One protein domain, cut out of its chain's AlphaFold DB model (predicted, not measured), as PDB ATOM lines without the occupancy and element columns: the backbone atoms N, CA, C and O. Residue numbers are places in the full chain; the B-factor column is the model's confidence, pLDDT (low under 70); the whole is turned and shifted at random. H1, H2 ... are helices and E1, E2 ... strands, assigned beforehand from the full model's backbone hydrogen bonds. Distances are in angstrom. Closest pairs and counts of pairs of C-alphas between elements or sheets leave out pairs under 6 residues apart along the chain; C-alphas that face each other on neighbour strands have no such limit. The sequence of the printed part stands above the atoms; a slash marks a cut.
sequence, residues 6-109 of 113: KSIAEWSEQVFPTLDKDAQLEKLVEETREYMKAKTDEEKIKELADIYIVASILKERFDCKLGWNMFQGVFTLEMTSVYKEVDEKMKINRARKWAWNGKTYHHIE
ATOM      1  N   LYS A   6      16.205 -60.560  42.495       95.62
ATOM      2  CA  LYS A   6      15.048 -61.339  42.066       95.62
ATOM      3  C   LYS A   6      13.882 -61.266  43.059       95.62
ATOM      4  O   LYS A   6      12.762 -61.014  42.637       95.62
ATOM      5  N   SER A   7      14.124 -61.413  44.366       96.19
ATOM      6  CA  SER A   7      13.048 -61.321  45.374       96.19
ATOM      7  C   SER A   7      12.466 -59.908  45.495       96.19
ATOM      8  O   SER A   7      11.280 -59.751  45.792       96.19
ATOM      9  N   ILE A   8      13.284 -58.881  45.249       97.06
ATOM     10  CA  ILE A   8      12.846 -57.482  45.158       97.06
ATOM     11  C   ILE A   8      11.965 -57.287  43.916       97.06
ATOM     12  O   ILE A   8      10.899 -56.674  43.993       97.06
ATOM     13  N   ALA A   9      12.381 -57.838  42.777       96.75
ATOM     14  CA  ALA A   9      11.631 -57.774  41.530       96.75
ATOM     15  C   ALA A   9      10.263 -58.459  41.649       96.75
ATOM     16  O   ALA A   9       9.247 -57.811  41.401       96.75
ATOM     17  N   GLU A  10      10.230 -59.701  42.133       97.00
ATOM     18  CA  GLU A  10       9.003 -60.473  42.373       97.00
ATOM     19  C   GLU A  10       8.048 -59.754  43.337       97.00
ATOM     20  O   GLU A  10       6.841 -59.701  43.108       97.00
ATOM     21  N   TRP A  11       8.577 -59.148  44.405       96.94
ATOM     22  CA  TRP A  11       7.774 -58.317  45.304       96.94
ATOM     23  C   TRP A  11       7.146 -57.136  44.568       96.94
ATOM     24  O   TRP A  11       5.945 -56.889  44.677       96.94
ATOM     25  N   SER A  12       7.949 -56.418  43.787       97.44
ATOM     26  CA  SER A  12       7.462 -55.249  43.068       97.44
ATOM     27  C   SER A  12       6.428 -55.617  41.988       97.44
ATOM     28  O   SER A  12       5.582 -54.784  41.677       97.44
ATOM     29  N   GLU A  13       6.443 -56.844  41.443       96.62
ATOM     30  CA  GLU A  13       5.372 -57.395  40.580       96.62
ATOM     31  C   GLU A  13       4.024 -57.448  41.251       96.62
ATOM     32  O   GLU A  13       3.016 -57.066  40.657       96.62
ATOM     33  N   GLN A  14       4.025 -57.861  42.503       95.56
ATOM     34  CA  GLN A  14       2.802 -58.027  43.261       95.56
ATOM     35  C   GLN A  14       2.271 -56.679  43.756       95.56
ATOM     36  O   GLN A  14       1.063 -56.457  43.754       95.56
ATOM     37  N   VAL A  15       3.164 -55.773  44.167       96.12
ATOM     38  CA  VAL A  15       2.780 -54.489  44.774       96.12
ATOM     39  C   VAL A  15       2.560 -53.385  43.737       96.12
ATOM     40  O   VAL A  15       1.673 -52.552  43.911       96.12
ATOM     41  N   PHE A  16       3.321 -53.387  42.641       96.06
ATOM     42  CA  PHE A  16       3.267 -52.371  41.587       96.06
ATOM     43  C   PHE A  16       2.942 -53.015  40.227       96.06
ATOM     44  O   PHE A  16       3.807 -53.093  39.344       96.06
ATOM     45  N   PRO A  17       1.707 -53.514  40.038       92.75
ATOM     46  CA  PRO A  17       1.339 -54.263  38.837       92.75
ATOM     47  C   PRO A  17       1.309 -53.392  37.575       92.75
ATOM     48  O   PRO A  17       1.499 -53.907  36.478       92.75
ATOM     49  N   THR A  18       1.090 -52.080  37.714       93.44
ATOM     50  CA  THR A  18       1.060 -51.134  36.585       93.44
ATOM     51  C   THR A  18       2.336 -50.307  36.470       93.44
ATOM     52  O   THR A  18       2.354 -49.328  35.730       93.44
ATOM     53  N   LEU A  19       3.389 -50.654  37.218       96.38
ATOM     54  CA  LEU A  19       4.681 -49.992  37.084       96.38
ATOM     55  C   LEU A  19       5.258 -50.272  35.699       96.38
ATOM     56  O   LEU A  19       5.409 -51.431  35.310       96.38
ATOM     57  N   ASP A  20       5.641 -49.212  35.000       96.38
ATOM     58  CA  ASP A  20       6.413 -49.308  33.772       96.38
ATOM     59  C   ASP A  20       7.881 -48.910  33.988       96.38
ATOM     60  O   ASP A  20       8.305 -48.453  35.057       96.38
ATOM     61  N   LYS A  21       8.682 -49.130  32.945       97.25
ATOM     62  CA  LYS A  21      10.116 -48.854  32.977       97.25
ATOM     63  C   LYS A  21      10.416 -47.367  33.165       97.25
ATOM     64  O   LYS A  21      11.387 -47.045  33.842       97.25
ATOM     65  N   ASP A  22       9.638 -46.479  32.557       96.94
ATOM     66  CA  ASP A  22       9.930 -45.045  32.554       96.94
ATOM     67  C   ASP A  22       9.648 -44.448  33.935       96.94
ATOM     68  O   ASP A  22      10.509 -43.767  34.490       96.94
ATOM     69  N   ALA A  23       8.539 -44.834  34.562       96.94
ATOM     70  CA  ALA A  23       8.241 -44.530  35.956       96.94
ATOM     71  C   ALA A  23       9.353 -45.018  36.897       96.94
ATOM     72  O   ALA A  23       9.814 -44.296  37.783       96.94
ATOM     73  N   GLN A  24       9.856 -46.237  36.685       97.69
ATOM     74  CA  GLN A  24      10.941 -46.762  37.511       97.69
ATOM     75  C   GLN A  24      12.282 -46.040  37.265       97.69
ATOM     76  O   GLN A  24      13.083 -45.885  38.190       97.69
ATOM     77  N   LEU A  25      12.537 -45.559  36.044       97.56
ATOM     78  CA  LEU A  25      13.688 -44.701  35.745       97.56
ATOM     79  C   LEU A  25      13.564 -43.338  36.429       97.56
ATOM     80  O   LEU A  25      14.555 -42.812  36.935       97.56
ATOM     81  N   GLU A  26      12.363 -42.771  36.491       97.19
ATOM     82  CA  GLU A  26      12.121 -41.546  37.247       97.19
ATOM     83  C   GLU A  26      12.348 -41.758  38.743       97.19
ATOM     84  O   GLU A  26      12.991 -40.922  39.380       97.19
ATOM     85  N   LYS A  27      11.933 -42.914  39.275       96.81
ATOM     86  CA  LYS A  27      12.224 -43.293  40.656       96.81
ATOM     87  C   LYS A  27      13.727 -43.392  40.916       96.81
ATOM     88  O   LYS A  27      14.213 -42.867  41.907       96.81
ATOM     89  N   LEU A  28      14.498 -43.950  39.981       96.88
ATOM     90  CA  LEU A  28      15.964 -43.990  40.081       96.88
ATOM     91  C   LEU A  28      16.581 -42.586  40.163       96.88
ATOM     92  O   LEU A  28      17.539 -42.366  40.908       96.88
ATOM     93  N   VAL A  29      16.036 -41.626  39.411       96.81
ATOM     94  CA  VAL A  29      16.470 -40.223  39.467       96.81
ATOM     95  C   VAL A  29      16.130 -39.586  40.817       96.81
ATOM     96  O   VAL A  29      16.921 -38.781  41.310       96.81
ATOM     97  N   GLU A  30      14.985 -39.919  41.412       97.12
ATOM     98  CA  GLU A  30      14.616 -39.475  42.763       97.12
ATOM     99  C   GLU A  30      15.620 -39.979  43.803       97.12
ATOM    100  O   GLU A  30      16.280 -39.145  44.423       97.12
ATOM    101  N   GLU A  31      15.843 -41.294  43.891       96.81
ATOM    102  CA  GLU A  31      16.765 -41.877  44.885       96.81
ATOM    103  C   GLU A  31      18.205 -41.366  44.695       96.81
ATOM    104  O   GLU A  31      18.918 -41.048  45.644       96.81
ATOM    105  N   THR A  32      18.639 -41.173  43.442       95.38
ATOM    106  CA  THR A  32      19.961 -40.582  43.165       95.38
ATOM    107  C   THR A  32      20.051 -39.134  43.657       95.38
ATOM    108  O   THR A  32      21.097 -38.701  44.138       95.38
ATOM    109  N   ARG A  33      18.971 -38.348  43.560       97.56
ATOM    110  CA  ARG A  33      18.946 -36.975  44.094       97.56
ATOM    111  C   ARG A  33      18.933 -36.954  45.617       97.56
ATOM    112  O   ARG A  33      19.493 -36.014  46.180       97.56
ATOM    113  N   GLU A  34      18.295 -37.926  46.260       96.81
ATOM    114  CA  GLU A  34      18.313 -38.089  47.719       96.81
ATOM    115  C   GLU A  34      19.731 -38.433  48.189       96.81
ATOM    116  O   GLU A  34      20.295 -37.691  48.998       96.81
ATOM    117  N   TYR A  35      20.393 -39.394  47.532       95.25
ATOM    118  CA  TYR A  35      21.809 -39.705  47.761       95.25
ATOM    119  C   TYR A  35      22.722 -38.478  47.634       95.25
ATOM    120  O   TYR A  35      23.563 -38.225  48.494       95.25
ATOM    121  N   MET A  36      22.540 -37.662  46.593       96.06
ATOM    122  CA  MET A  36      23.345 -36.449  46.389       96.06
ATOM    123  C   MET A  36      23.104 -35.357  47.445       96.06
ATOM    124  O   MET A  36      23.927 -34.449  47.583       96.06
ATOM    125  N   LYS A  37      21.976 -35.404  48.163       97.81
ATOM    126  CA  LYS A  37      21.640 -34.468  49.247       97.81
ATOM    127  C   LYS A  37      22.045 -34.986  50.626       97.81
ATOM    128  O   LYS A  37      22.094 -34.176  51.556       97.81
ATOM    129  N   ALA A  38      22.318 -36.285  50.760       96.88
ATOM    130  CA  ALA A  38      22.758 -36.909  51.998       96.88
ATOM    131  C   ALA A  38      24.040 -36.244  52.521       96.88
ATOM    132  O   ALA A  38      25.011 -36.032  51.787       96.88
ATOM    133  N   LYS A  39      24.044 -35.891  53.806       96.69
ATOM    134  CA  LYS A  39      25.132 -35.138  54.450       96.69
ATOM    135  C   LYS A  39      26.035 -36.040  55.275       96.69
ATOM    136  O   LYS A  39      27.205 -35.712  55.470       96.69
ATOM    137  N   THR A  40      25.500 -37.156  55.751       95.75
ATOM    138  CA  THR A  40      26.210 -38.137  56.574       95.75
ATOM    139  C   THR A  40      26.409 -39.445  55.819       95.75
ATOM    140  O   THR A  40      25.693 -39.745  54.865       95.75
ATOM    141  N   ASP A  41      27.380 -40.247  56.247       91.38
ATOM    142  CA  ASP A  41      27.613 -41.555  55.630       91.38
ATOM    143  C   ASP A  41      26.475 -42.541  55.928       91.38
ATOM    144  O   ASP A  41      26.149 -43.365  55.082       91.38
ATOM    145  N   GLU A  42      25.805 -42.408  57.078       92.19
ATOM    146  CA  GLU A  42      24.606 -43.193  57.388       92.19
ATOM    147  C   GLU A  42      23.463 -42.883  56.412       92.19
ATOM    148  O   GLU A  42      22.864 -43.802  55.861       92.19
ATOM    149  N   GLU A  43      23.190 -41.599  56.152       94.69
ATOM    150  CA  GLU A  43      22.206 -41.195  55.140       94.69
ATOM    151  C   GLU A  43      22.610 -41.731  53.762       94.69
ATOM    152  O   GLU A  43      21.807 -42.375  53.100       94.69
ATOM    153  N   LYS A  44      23.875 -41.576  53.354       93.25
ATOM    154  CA  LYS A  44      24.350 -42.101  52.062       93.25
ATOM    155  C   LYS A  44      24.143 -43.608  51.920       93.25
ATOM    156  O   LYS A  44      23.797 -44.056  50.834       93.25
ATOM    157  N   ILE A  45      24.365 -44.391  52.979       93.44
ATOM    158  CA  ILE A  45      24.155 -45.847  52.954       93.44
ATOM    159  C   ILE A  45      22.670 -46.178  52.756       93.44
ATOM    160  O   ILE A  45      22.362 -47.073  51.969       93.44
ATOM    161  N   LYS A  46      21.762 -45.437  53.405       94.38
ATOM    162  CA  LYS A  46      20.306 -45.577  53.213       94.38
ATOM    163  C   LYS A  46      19.908 -45.303  51.773       94.38
ATOM    164  O   LYS A  46      19.305 -46.161  51.135       94.38
ATOM    165  N   GLU A  47      20.361 -44.181  51.227       96.00
ATOM    166  CA  GLU A  47      20.028 -43.821  49.848       96.00
ATOM    167  C   GLU A  47      20.670 -44.779  48.824       96.00
ATOM    168  O   GLU A  47      20.080 -45.093  47.792       96.00
ATOM    169  N   LEU A  48      21.857 -45.333  49.106       94.25
ATOM    170  CA  LEU A  48      22.446 -46.397  48.278       94.25
ATOM    171  C   LEU A  48      21.616 -47.685  48.307       94.25
ATOM    172  O   LEU A  48      21.524 -48.364  47.281       94.25
ATOM    173  N   ALA A  49      21.013 -48.026  49.448       94.88
ATOM    174  CA  ALA A  49      20.106 -49.164  49.548       94.88
ATOM    175  C   ALA A  49      18.831 -48.944  48.720       94.88
ATOM    176  O   ALA A  49      18.403 -49.854  48.007       94.88
ATOM    177  N   ASP A  50      18.272 -47.733  48.729       96.25
ATOM    178  CA  ASP A  50      17.130 -47.375  47.883       96.25
ATOM    179  C   ASP A  50      17.473 -47.444  46.387       96.25
ATOM    180  O   ASP A  50      16.761 -48.092  45.611       96.25
ATOM    181  N   ILE A  51      18.626 -46.894  45.984       96.00
ATOM    182  CA  ILE A  51      19.142 -47.018  44.610       96.00
ATOM    183  C   ILE A  51      19.310 -48.491  44.223       96.00
ATOM    184  O   ILE A  51      18.932 -48.878  43.117       96.00
ATOM    185  N   TYR A  52      19.848 -49.330  45.113       95.12
ATOM    186  CA  TYR A  52      20.017 -50.763  44.860       95.12
ATOM    187  C   TYR A  52      18.679 -51.470  44.617       95.12
ATOM    188  O   TYR A  52      18.564 -52.269  43.681       95.12
ATOM    189  N   ILE A  53      17.660 -51.170  45.428       96.75
ATOM    190  CA  ILE A  53      16.309 -51.729  45.285       96.75
ATOM    191  C   ILE A  53      15.717 -51.317  43.934       96.75
ATOM    192  O   ILE A  53      15.276 -52.169  43.158       96.75
ATOM    193  N   VAL A  54      15.769 -50.025  43.602       97.50
ATOM    194  CA  VAL A  54      15.231 -49.498  42.343       97.50
ATOM    195  C   VAL A  54      15.966 -50.068  41.128       97.50
ATOM    196  O   VAL A  54      15.325 -50.486  40.158       97.50
ATOM    197  N   ALA A  55      17.298 -50.140  41.188       96.69
ATOM    198  CA  ALA A  55      18.137 -50.710  40.141       96.69
ATOM    199  C   ALA A  55      17.879 -52.212  39.948       96.69
ATOM    200  O   ALA A  55      17.846 -52.681  38.810       96.69
ATOM    201  N   SER A  56      17.634 -52.948  41.035       96.12
ATOM    202  CA  SER A  56      17.256 -54.365  40.987       96.12
ATOM    203  C   SER A  56      15.951 -54.573  40.216       96.12
ATOM    204  O   SER A  56      15.886 -55.441  39.351       96.12
ATOM    205  N   ILE A  57      14.944 -53.729  40.450       97.69
ATOM    206  CA  ILE A  57      13.669 -53.769  39.714       97.69
ATOM    207  C   ILE A  57      13.888 -53.462  38.225       97.69
ATOM    208  O   ILE A  57      13.413 -54.207  37.369       97.69
ATOM    209  N   LEU A  58      14.644 -52.403  37.903       97.88
ATOM    210  CA  LEU A  58      14.983 -52.038  36.519       97.88
ATOM    211  C   LEU A  58      15.688 -53.167  35.768       97.88
ATOM    212  O   LEU A  58      15.385 -53.428  34.604       97.88
ATOM    213  N   LYS A  59      16.638 -53.814  36.437       96.44
ATOM    214  CA  LYS A  59      17.417 -54.923  35.901       96.44
ATOM    215  C   LYS A  59      16.539 -56.147  35.643       96.44
ATOM    216  O   LYS A  59      16.537 -56.660  34.535       96.44
ATOM    217  N   GLU A  60      15.819 -56.616  36.657       96.81
ATOM    218  CA  GLU A  60      15.158 -57.926  36.614       96.81
ATOM    219  C   GLU A  60      13.804 -57.893  35.889       96.81
ATOM    220  O   GLU A  60      13.503 -58.817  35.142       96.81
ATOM    221  N   ARG A  61      12.987 -56.838  36.059       96.62
ATOM    222  CA  ARG A  61      11.653 -56.763  35.419       96.62
ATOM    223  C   ARG A  61      11.689 -56.198  34.015       96.62
ATOM    224  O   ARG A  61      10.873 -56.571  33.179       96.62
ATOM    225  N   PHE A  62      12.596 -55.259  33.769       96.81
ATOM    226  CA  PHE A  62      12.596 -54.469  32.539       96.81
ATOM    227  C   PHE A  62      13.843 -54.679  31.672       96.81
ATOM    228  O   PHE A  62      13.996 -53.961  30.684       96.81
ATOM    229  N   ASP A  63      14.737 -55.607  32.044       95.88
ATOM    230  CA  ASP A  63      16.013 -55.882  31.357       95.88
ATOM    231  C   ASP A  63      16.792 -54.591  31.019       95.88
ATOM    232  O   ASP A  63      17.339 -54.375  29.932       95.88
ATOM    233  N   CYS A  64      16.774 -53.633  31.953       95.81
ATOM    234  CA  CYS A  64      17.322 -52.307  31.723       95.81
ATOM    235  C   CYS A  64      18.834 -52.289  31.980       95.81
ATOM    236  O   CYS A  64      19.288 -52.394  33.121       95.81
ATOM    237  N   LYS A  65      19.627 -52.032  30.931       93.50
ATOM    238  CA  LYS A  65      21.095 -51.901  31.027       93.50
ATOM    239  C   LYS A  65      21.558 -50.827  32.013       93.50
ATOM    240  O   LYS A  65      22.577 -51.005  32.672       93.50
ATOM    241  N   LEU A  66      20.828 -49.716  32.125       91.81
ATOM    242  CA  LEU A  66      21.149 -48.693  33.121       91.81
ATOM    243  C   LEU A  66      20.934 -49.230  34.541       91.81
ATOM    244  O   LEU A  66      21.800 -49.042  35.388       91.81
ATOM    245  N   GLY A  67      19.836 -49.957  34.777       88.38
ATOM    246  CA  GLY A  67      19.593 -50.662  36.038       88.38
ATOM    247  C   GLY A  67      20.719 -51.639  36.373       88.38
ATOM    248  O   GLY A  67      21.233 -51.619  37.487       88.38
ATOM    249  N   TRP A  68      21.182 -52.415  35.387       90.31
ATOM    250  CA  TRP A  68      22.341 -53.298  35.547       90.31
ATOM    251  C   TRP A  68      23.607 -52.539  35.972       90.31
ATOM    252  O   TRP A  68      24.257 -52.918  36.946       90.31
ATOM    253  N   ASN A  69      23.942 -51.446  35.281       90.81
ATOM    254  CA  ASN A  69      25.134 -50.650  35.585       90.81
ATOM    255  C   ASN A  69      25.062 -50.001  36.974       90.81
ATOM    256  O   ASN A  69      26.057 -49.997  37.695       90.81
ATOM    257  N   MET A  70      23.895 -49.485  37.368       89.69
ATOM    258  CA  MET A  70      23.697 -48.898  38.698       89.69
ATOM    259  C   MET A  70      23.810 -49.955  39.794       89.69
ATOM    260  O   MET A  70      24.523 -49.747  40.773       89.69
ATOM    261  N   PHE A  71      23.178 -51.114  39.598       85.19
ATOM    262  CA  PHE A  71      23.298 -52.262  40.494       85.19
ATOM    263  C   PHE A  71      24.768 -52.670  40.689       85.19
ATOM    264  O   PHE A  71      25.220 -52.821  41.823       85.19
ATOM    265  N   GLN A  72      25.536 -52.788  39.599       85.19
ATOM    266  CA  GLN A  72      26.966 -53.103  39.675       85.19
ATOM    267  C   GLN A  72      27.777 -51.999  40.361       85.19
ATOM    268  O   GLN A  72      28.654 -52.305  41.164       85.19
ATOM    269  N   GLY A  73      27.478 -50.726  40.090       82.81
ATOM    270  CA  GLY A  73      28.141 -49.596  40.738       82.81
ATOM    271  C   GLY A  73      27.975 -49.624  42.259       82.81
ATOM    272  O   GLY A  73      28.967 -49.566  42.986       82.81
ATOM    273  N   VAL A  74      26.745 -49.811  42.747       80.00
ATOM    274  CA  VAL A  74      26.477 -49.929  44.192       80.00
ATOM    275  C   VAL A  74      27.172 -51.157  44.785       80.00
ATOM    276  O   VAL A  74      27.801 -51.056  45.839       80.00
ATOM    277  N   PHE A  75      27.141 -52.293  44.078       72.69
ATOM    278  CA  PHE A  75      27.819 -53.526  44.494       72.69
ATOM    279  C   PHE A  75      29.322 -53.319  44.746       72.69
ATOM    280  O   PHE A  75      29.896 -53.962  45.620       72.69
ATOM    281  N   THR A  76      29.973 -52.414  44.010       76.31
ATOM    282  CA  THR A  76      31.419 -52.177  44.150       76.31
ATOM    283  C   THR A  76      31.823 -51.254  45.300       76.31
ATOM    284  O   THR A  76      33.003 -51.235  45.637       76.31
ATOM    285  N   LEU A  77      30.893 -50.495  45.894       69.06
ATOM    286  CA  LEU A  77      31.251 -49.389  46.789       69.06
ATOM    287  C   LEU A  77      31.293 -49.766  48.277       69.06
ATOM    288  O   LEU A  77      32.270 -49.420  48.918       69.06
ATOM    289  N   GLU A  78      30.311 -50.481  48.842       64.75
ATOM    290  CA  GLU A  78      30.236 -50.710  50.307       64.75
ATOM    291  C   GLU A  78      29.345 -51.927  50.672       64.75
ATOM    292  O   GLU A  78      28.292 -51.800  51.304       64.75
ATOM    293  N   MET A  79      29.731 -53.138  50.244       67.00
ATOM    294  CA  MET A  79      28.828 -54.305  50.230       67.00
ATOM    295  C   MET A  79      28.136 -54.633  51.563       67.00
ATOM    296  O   MET A  79      26.926 -54.838  51.590       67.00
ATOM    297  N   THR A  80      28.866 -54.735  52.675       75.69
ATOM    298  CA  THR A  80      28.282 -55.288  53.912       75.69
ATOM    299  C   THR A  80      27.271 -54.358  54.569       75.69
ATOM    300  O   THR A  80      26.248 -54.828  55.065       75.69
ATOM    301  N   SER A  81      27.530 -53.050  54.559       82.75
ATOM    302  CA  SER A  81      26.634 -52.067  55.173       82.75
ATOM    303  C   SER A  81      25.391 -51.837  54.316       82.75
ATOM    304  O   SER A  81      24.288 -51.769  54.854       82.75
ATOM    305  N   VAL A  82      25.549 -51.810  52.987       87.25
ATOM    306  CA  VAL A  82      24.426 -51.619  52.062       87.25
ATOM    307  C   VAL A  82      23.472 -52.812  52.091       87.25
ATOM    308  O   VAL A  82      22.270 -52.596  52.159       87.25
ATOM    309  N   TYR A  83      23.950 -54.063  52.118       88.44
ATOM    310  CA  TYR A  83      23.032 -55.215  52.155       88.44
ATOM    311  C   TYR A  83      22.178 -55.271  53.413       88.44
ATOM    312  O   TYR A  83      20.994 -55.595  53.335       88.44
ATOM    313  N   LYS A  84      22.760 -54.924  54.565       90.75
ATOM    314  CA  LYS A  84      21.990 -54.825  55.802       90.75
ATOM    315  C   LYS A  84      20.883 -53.781  55.658       90.75
ATOM    316  O   LYS A  84      19.749 -54.042  56.042       90.75
ATOM    317  N   GLU A  85      21.208 -52.628  55.086       93.19
ATOM    318  CA  GLU A  85      20.237 -51.553  54.907       93.19
ATOM    319  C   GLU A  85      19.172 -51.900  53.857       93.19
ATOM    320  O   GLU A  85      18.001 -51.598  54.060       93.19
ATOM    321  N   VAL A  86      19.525 -52.628  52.791       94.00
ATOM    322  CA  VAL A  86      18.561 -53.177  51.821       94.00
ATOM    323  C   VAL A  86      17.574 -54.117  52.510       94.00
ATOM    324  O   VAL A  86      16.368 -53.986  52.303       94.00
ATOM    325  N   ASP A  87      18.062 -55.033  53.350       94.00
ATOM    326  CA  ASP A  87      17.204 -55.955  54.098       94.00
ATOM    327  C   ASP A  87      16.248 -55.192  55.032       94.00
ATOM    328  O   ASP A  87      15.049 -55.480  55.060       94.00
ATOM    329  N   GLU A  88      16.741 -54.202  55.784       94.56
ATOM    330  CA  GLU A  88      15.888 -53.383  56.660       94.56
ATOM    331  C   GLU A  88      14.873 -52.553  55.864       94.56
ATOM    332  O   GLU A  88      13.679 -52.539  56.189       94.56
ATOM    333  N   LYS A  89      15.302 -51.926  54.766       95.12
ATOM    334  CA  LYS A  89      14.425 -51.127  53.909       95.12
ATOM    335  C   LYS A  89      13.339 -51.978  53.263       95.12
ATOM    336  O   LYS A  89      12.177 -51.570  53.229       95.12
ATOM    337  N   MET A  90      13.664 -53.185  52.806       96.19
ATOM    338  CA  MET A  90      12.683 -54.101  52.225       96.19
ATOM    339  C   MET A  90      11.668 -54.610  53.247       96.19
ATOM    340  O   MET A  90      10.490 -54.721  52.904       96.19
ATOM    341  N   LYS A  91      12.055 -54.845  54.510       95.56
ATOM    342  CA  LYS A  91      11.077 -55.142  55.577       95.56
ATOM    343  C   LYS A  91      10.057 -54.014  55.716       95.56
ATOM    344  O   LYS A  91       8.855 -54.275  55.748       95.56
ATOM    345  N   ILE A  92      10.533 -52.769  55.746       94.25
ATOM    346  CA  ILE A  92       9.677 -51.579  55.826       94.25
ATOM    347  C   ILE A  92       8.785 -51.477  54.580       94.25
ATOM    348  O   ILE A  92       7.574 -51.302  54.691       94.25
ATOM    349  N   ASN A  93       9.355 -51.634  53.384       94.81
ATOM    350  CA  ASN A  93       8.627 -51.518  52.120       94.81
ATOM    351  C   ASN A  93       7.531 -52.577  51.960       94.81
ATOM    352  O   ASN A  93       6.454 -52.262  51.456       94.81
ATOM    353  N   ARG A  94       7.774 -53.805  52.429       94.69
ATOM    354  CA  ARG A  94       6.785 -54.892  52.436       94.69
ATOM    355  C   ARG A  94       5.626 -54.638  53.403       94.69
ATOM    356  O   ARG A  94       4.530 -55.122  53.146       94.69
ATOM    357  N   ALA A  95       5.855 -53.897  54.489       93.19
ATOM    358  CA  ALA A  95       4.818 -53.530  55.457       93.19
ATOM    359  C   ALA A  95       4.009 -52.285  55.045       93.19
ATOM    360  O   ALA A  95       2.930 -52.039  55.582       93.19
ATOM    361  N   ARG A  96       4.527 -51.485  54.107       93.31
ATOM    362  CA  ARG A  96       3.892 -50.249  53.637       93.31
ATOM    363  C   ARG A  96       2.747 -50.523  52.668       93.31
ATOM    364  O   ARG A  96       2.803 -51.430  51.839       93.31
ATOM    365  N   LYS A  97       1.741 -49.651  52.721       93.06
ATOM    366  CA  LYS A  97       0.778 -49.468  51.634       93.06
ATOM    367  C   LYS A  97       1.363 -48.486  50.629       93.06
ATOM    368  O   LYS A  97       2.029 -47.528  51.018       93.06
ATOM    369  N   TRP A  98       1.093 -48.715  49.352       94.06
ATOM    370  CA  TRP A  98       1.647 -47.917  48.268       94.06
ATOM    371  C   TRP A  98       0.548 -47.385  47.362       94.06
ATOM    372  O   TRP A  98      -0.406 -48.097  47.056       94.06
ATOM    373  N   ALA A  99       0.710 -46.145  46.915       93.56
ATOM    374  CA  ALA A  99      -0.180 -45.494  45.972       93.56
ATOM    375  C   ALA A  99       0.606 -44.880  44.815       93.56
ATOM    376  O   ALA A  99       1.745 -44.433  44.963       93.56
ATOM    377  N   TRP A 100      -0.037 -44.855  43.656       91.88
ATOM    378  CA  TRP A 100       0.447 -44.152  42.481       91.88
ATOM    379  C   TRP A 100       0.126 -42.661  42.601       91.88
ATOM    380  O   TRP A 100      -1.035 -42.303  42.788       91.88
ATOM    381  N   ASN A 101       1.125 -41.786  42.463       89.81
ATOM    382  CA  ASN A 101       0.922 -40.330  42.544       89.81
ATOM    383  C   ASN A 101       0.740 -39.646  41.172       89.81
ATOM    384  O   ASN A 101       0.742 -38.419  41.094       89.81
ATOM    385  N   GLY A 102       0.624 -40.419  40.088       86.19
ATOM    386  CA  GLY A 102       0.626 -39.911  38.711       86.19
ATOM    387  C   GLY A 102       1.970 -40.054  37.994       86.19
ATOM    388  O   GLY A 102       2.011 -39.878  36.779       86.19
ATOM    389  N   LYS A 103       3.041 -40.391  38.722       89.75
ATOM    390  CA  LYS A 103       4.409 -40.451  38.200       89.75
ATOM    391  C   LYS A 103       5.200 -41.664  38.698       89.75
ATOM    392  O   LYS A 103       5.823 -42.372  37.918       89.75
ATOM    393  N   THR A 104       5.167 -41.905  40.001       91.38
ATOM    394  CA  THR A 104       5.886 -42.989  40.676       91.38
ATOM    395  C   THR A 104       5.029 -43.544  41.814       91.38
ATOM    396  O   THR A 104       4.047 -42.933  42.254       91.38
ATOM    397  N   TYR A 105       5.373 -44.741  42.296       93.06
ATOM    398  CA  TYR A 105       4.750 -45.297  43.497       93.06
ATOM    399  C   TYR A 105       5.403 -44.727  44.755       93.06
ATOM    400  O   TYR A 105       6.624 -44.758  44.907       93.06
ATOM    401  N   HIS A 106       4.568 -44.261  45.682       91.62
ATOM    402  CA  HIS A 106       4.975 -43.767  46.995       91.62
ATOM    403  C   HIS A 106       4.203 -44.480  48.095       91.62
ATOM    404  O   HIS A 106       3.078 -44.935  47.884       91.62
ATOM    405  N   HIS A 107       4.807 -44.583  49.275       90.88
ATOM    406  CA  HIS A 107       4.087 -45.110  50.420       90.88
ATOM    407  C   HIS A 107       3.036 -44.103  50.889       90.88
ATOM    408  O   HIS A 107       3.266 -42.895  50.862       90.88
ATOM    409  N   ILE A 108       1.900 -44.614  51.342       90.94
ATOM    410  CA  ILE A 108       0.872 -43.832  52.026       90.94
ATOM    411  C   ILE A 108       0.870 -44.235  53.497       90.94
ATOM    412  O   ILE A 108       1.049 -45.413  53.819       90.94
ATOM    413  N   GLU A 109       0.729 -43.259  54.388       79.25
ATOM    414  CA  GLU A 109       0.471 -43.554  55.794       79.25
ATOM    415  C   GLU A 109      -0.910 -44.208  55.875       79.25
ATOM    416  O   GLU A 109      -1.843 -43.796  55.182       79.25
TER     417      GLU A 109
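AT A GLANCE: This is residues 6 to 109 of the 113 residues of an uncharacterized protein of Methanobrevibacter sp (UniProt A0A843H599). A long helix, H3, forms the core, with H2 and H4 beside it running back the other way, and H1 and H5 crossing it; a small two-strand hairpin, E1 and E2, follows H5 at the outside of the helical body. The printed part has 104 residues with five named helices and then two named strands, in the order H1 H2 H3 H4 H5 E1 E2, and its class is mostly helix. The sheet has the order E1 - E2 and is antiparallel. The whole is compact, with a radius of gyration of the C-alphas of 12.8 A, and rounded, spanning 33 by 32 by 24 A.

HOW THE PARTS SIT: H1, residues 6 to 15, touches H3, residues 41 to 62, about perpendicular at 79 degrees; the closest C-alphas are those of Ala 9 and Ile 57, 4.8 A apart, and H3 touches H1 with residues 53 to 61 alone. H2, residues 21 to 37, is apart from H1 and forms a helical hairpin with H3: they touch at a shallow tilt of 12 degrees, opposite ways, closest at the C-alphas of Tyr 35 and Glu 47, 4.9 A. H3 is the hub, touching four helices. H4, residues 65 to 77, forms another helical hairpin with H3, at a shallow tilt of 32 degrees, only just short of steep, opposite ways; the C-alphas of Ala 55 and Gly 67 come closest, 4.4 A. H2 and H4 are near each other. H5, residues 79 to 95, touches residues 45 to 53 of H3 alone, closest at the C-alphas of Ala 49 and Val 86, 4.9 A; the tilt of 69.9 degrees is steep, only just short of about perpendicular, and they run the same way. H4 and H5 meet only through their link. E1, residues 97 to 100, and E2, residues 105 to 108, form an antiparallel hairpin with N 99 and O 106 at 2.8 A and N 106 and O 99 at 2.9 A. Every O i to N i+4 pair is within hydrogen-bond range in H1, H2 and H3, against 8 of 9 in H4 and 12 of 13 in H5.

IN THESE COORDINATES: H1 begins at C-alpha 6, (15.048, -61.339, 42.066), and is 14.3 A long from first to last C-alpha. H2 measures 24.6 A, H3 30.4 A, H4 18.9 A and H5 24.6 A. H3 begins at C-alpha 41, (27.613, -41.555, 55.630). E1 measures 10.6 A and E2 9.5 A, ending at C-alpha 108, (0.872, -43.832, 52.026).

THE WHOLE: The two C-alphas farthest apart are those of Thr 80 and Gly 102, 35.1 A. The printed part has no cut, and the six links between named elements are tight. The mean pLDDT of the printed part is 92.6; residues 77 to 79 are under 70.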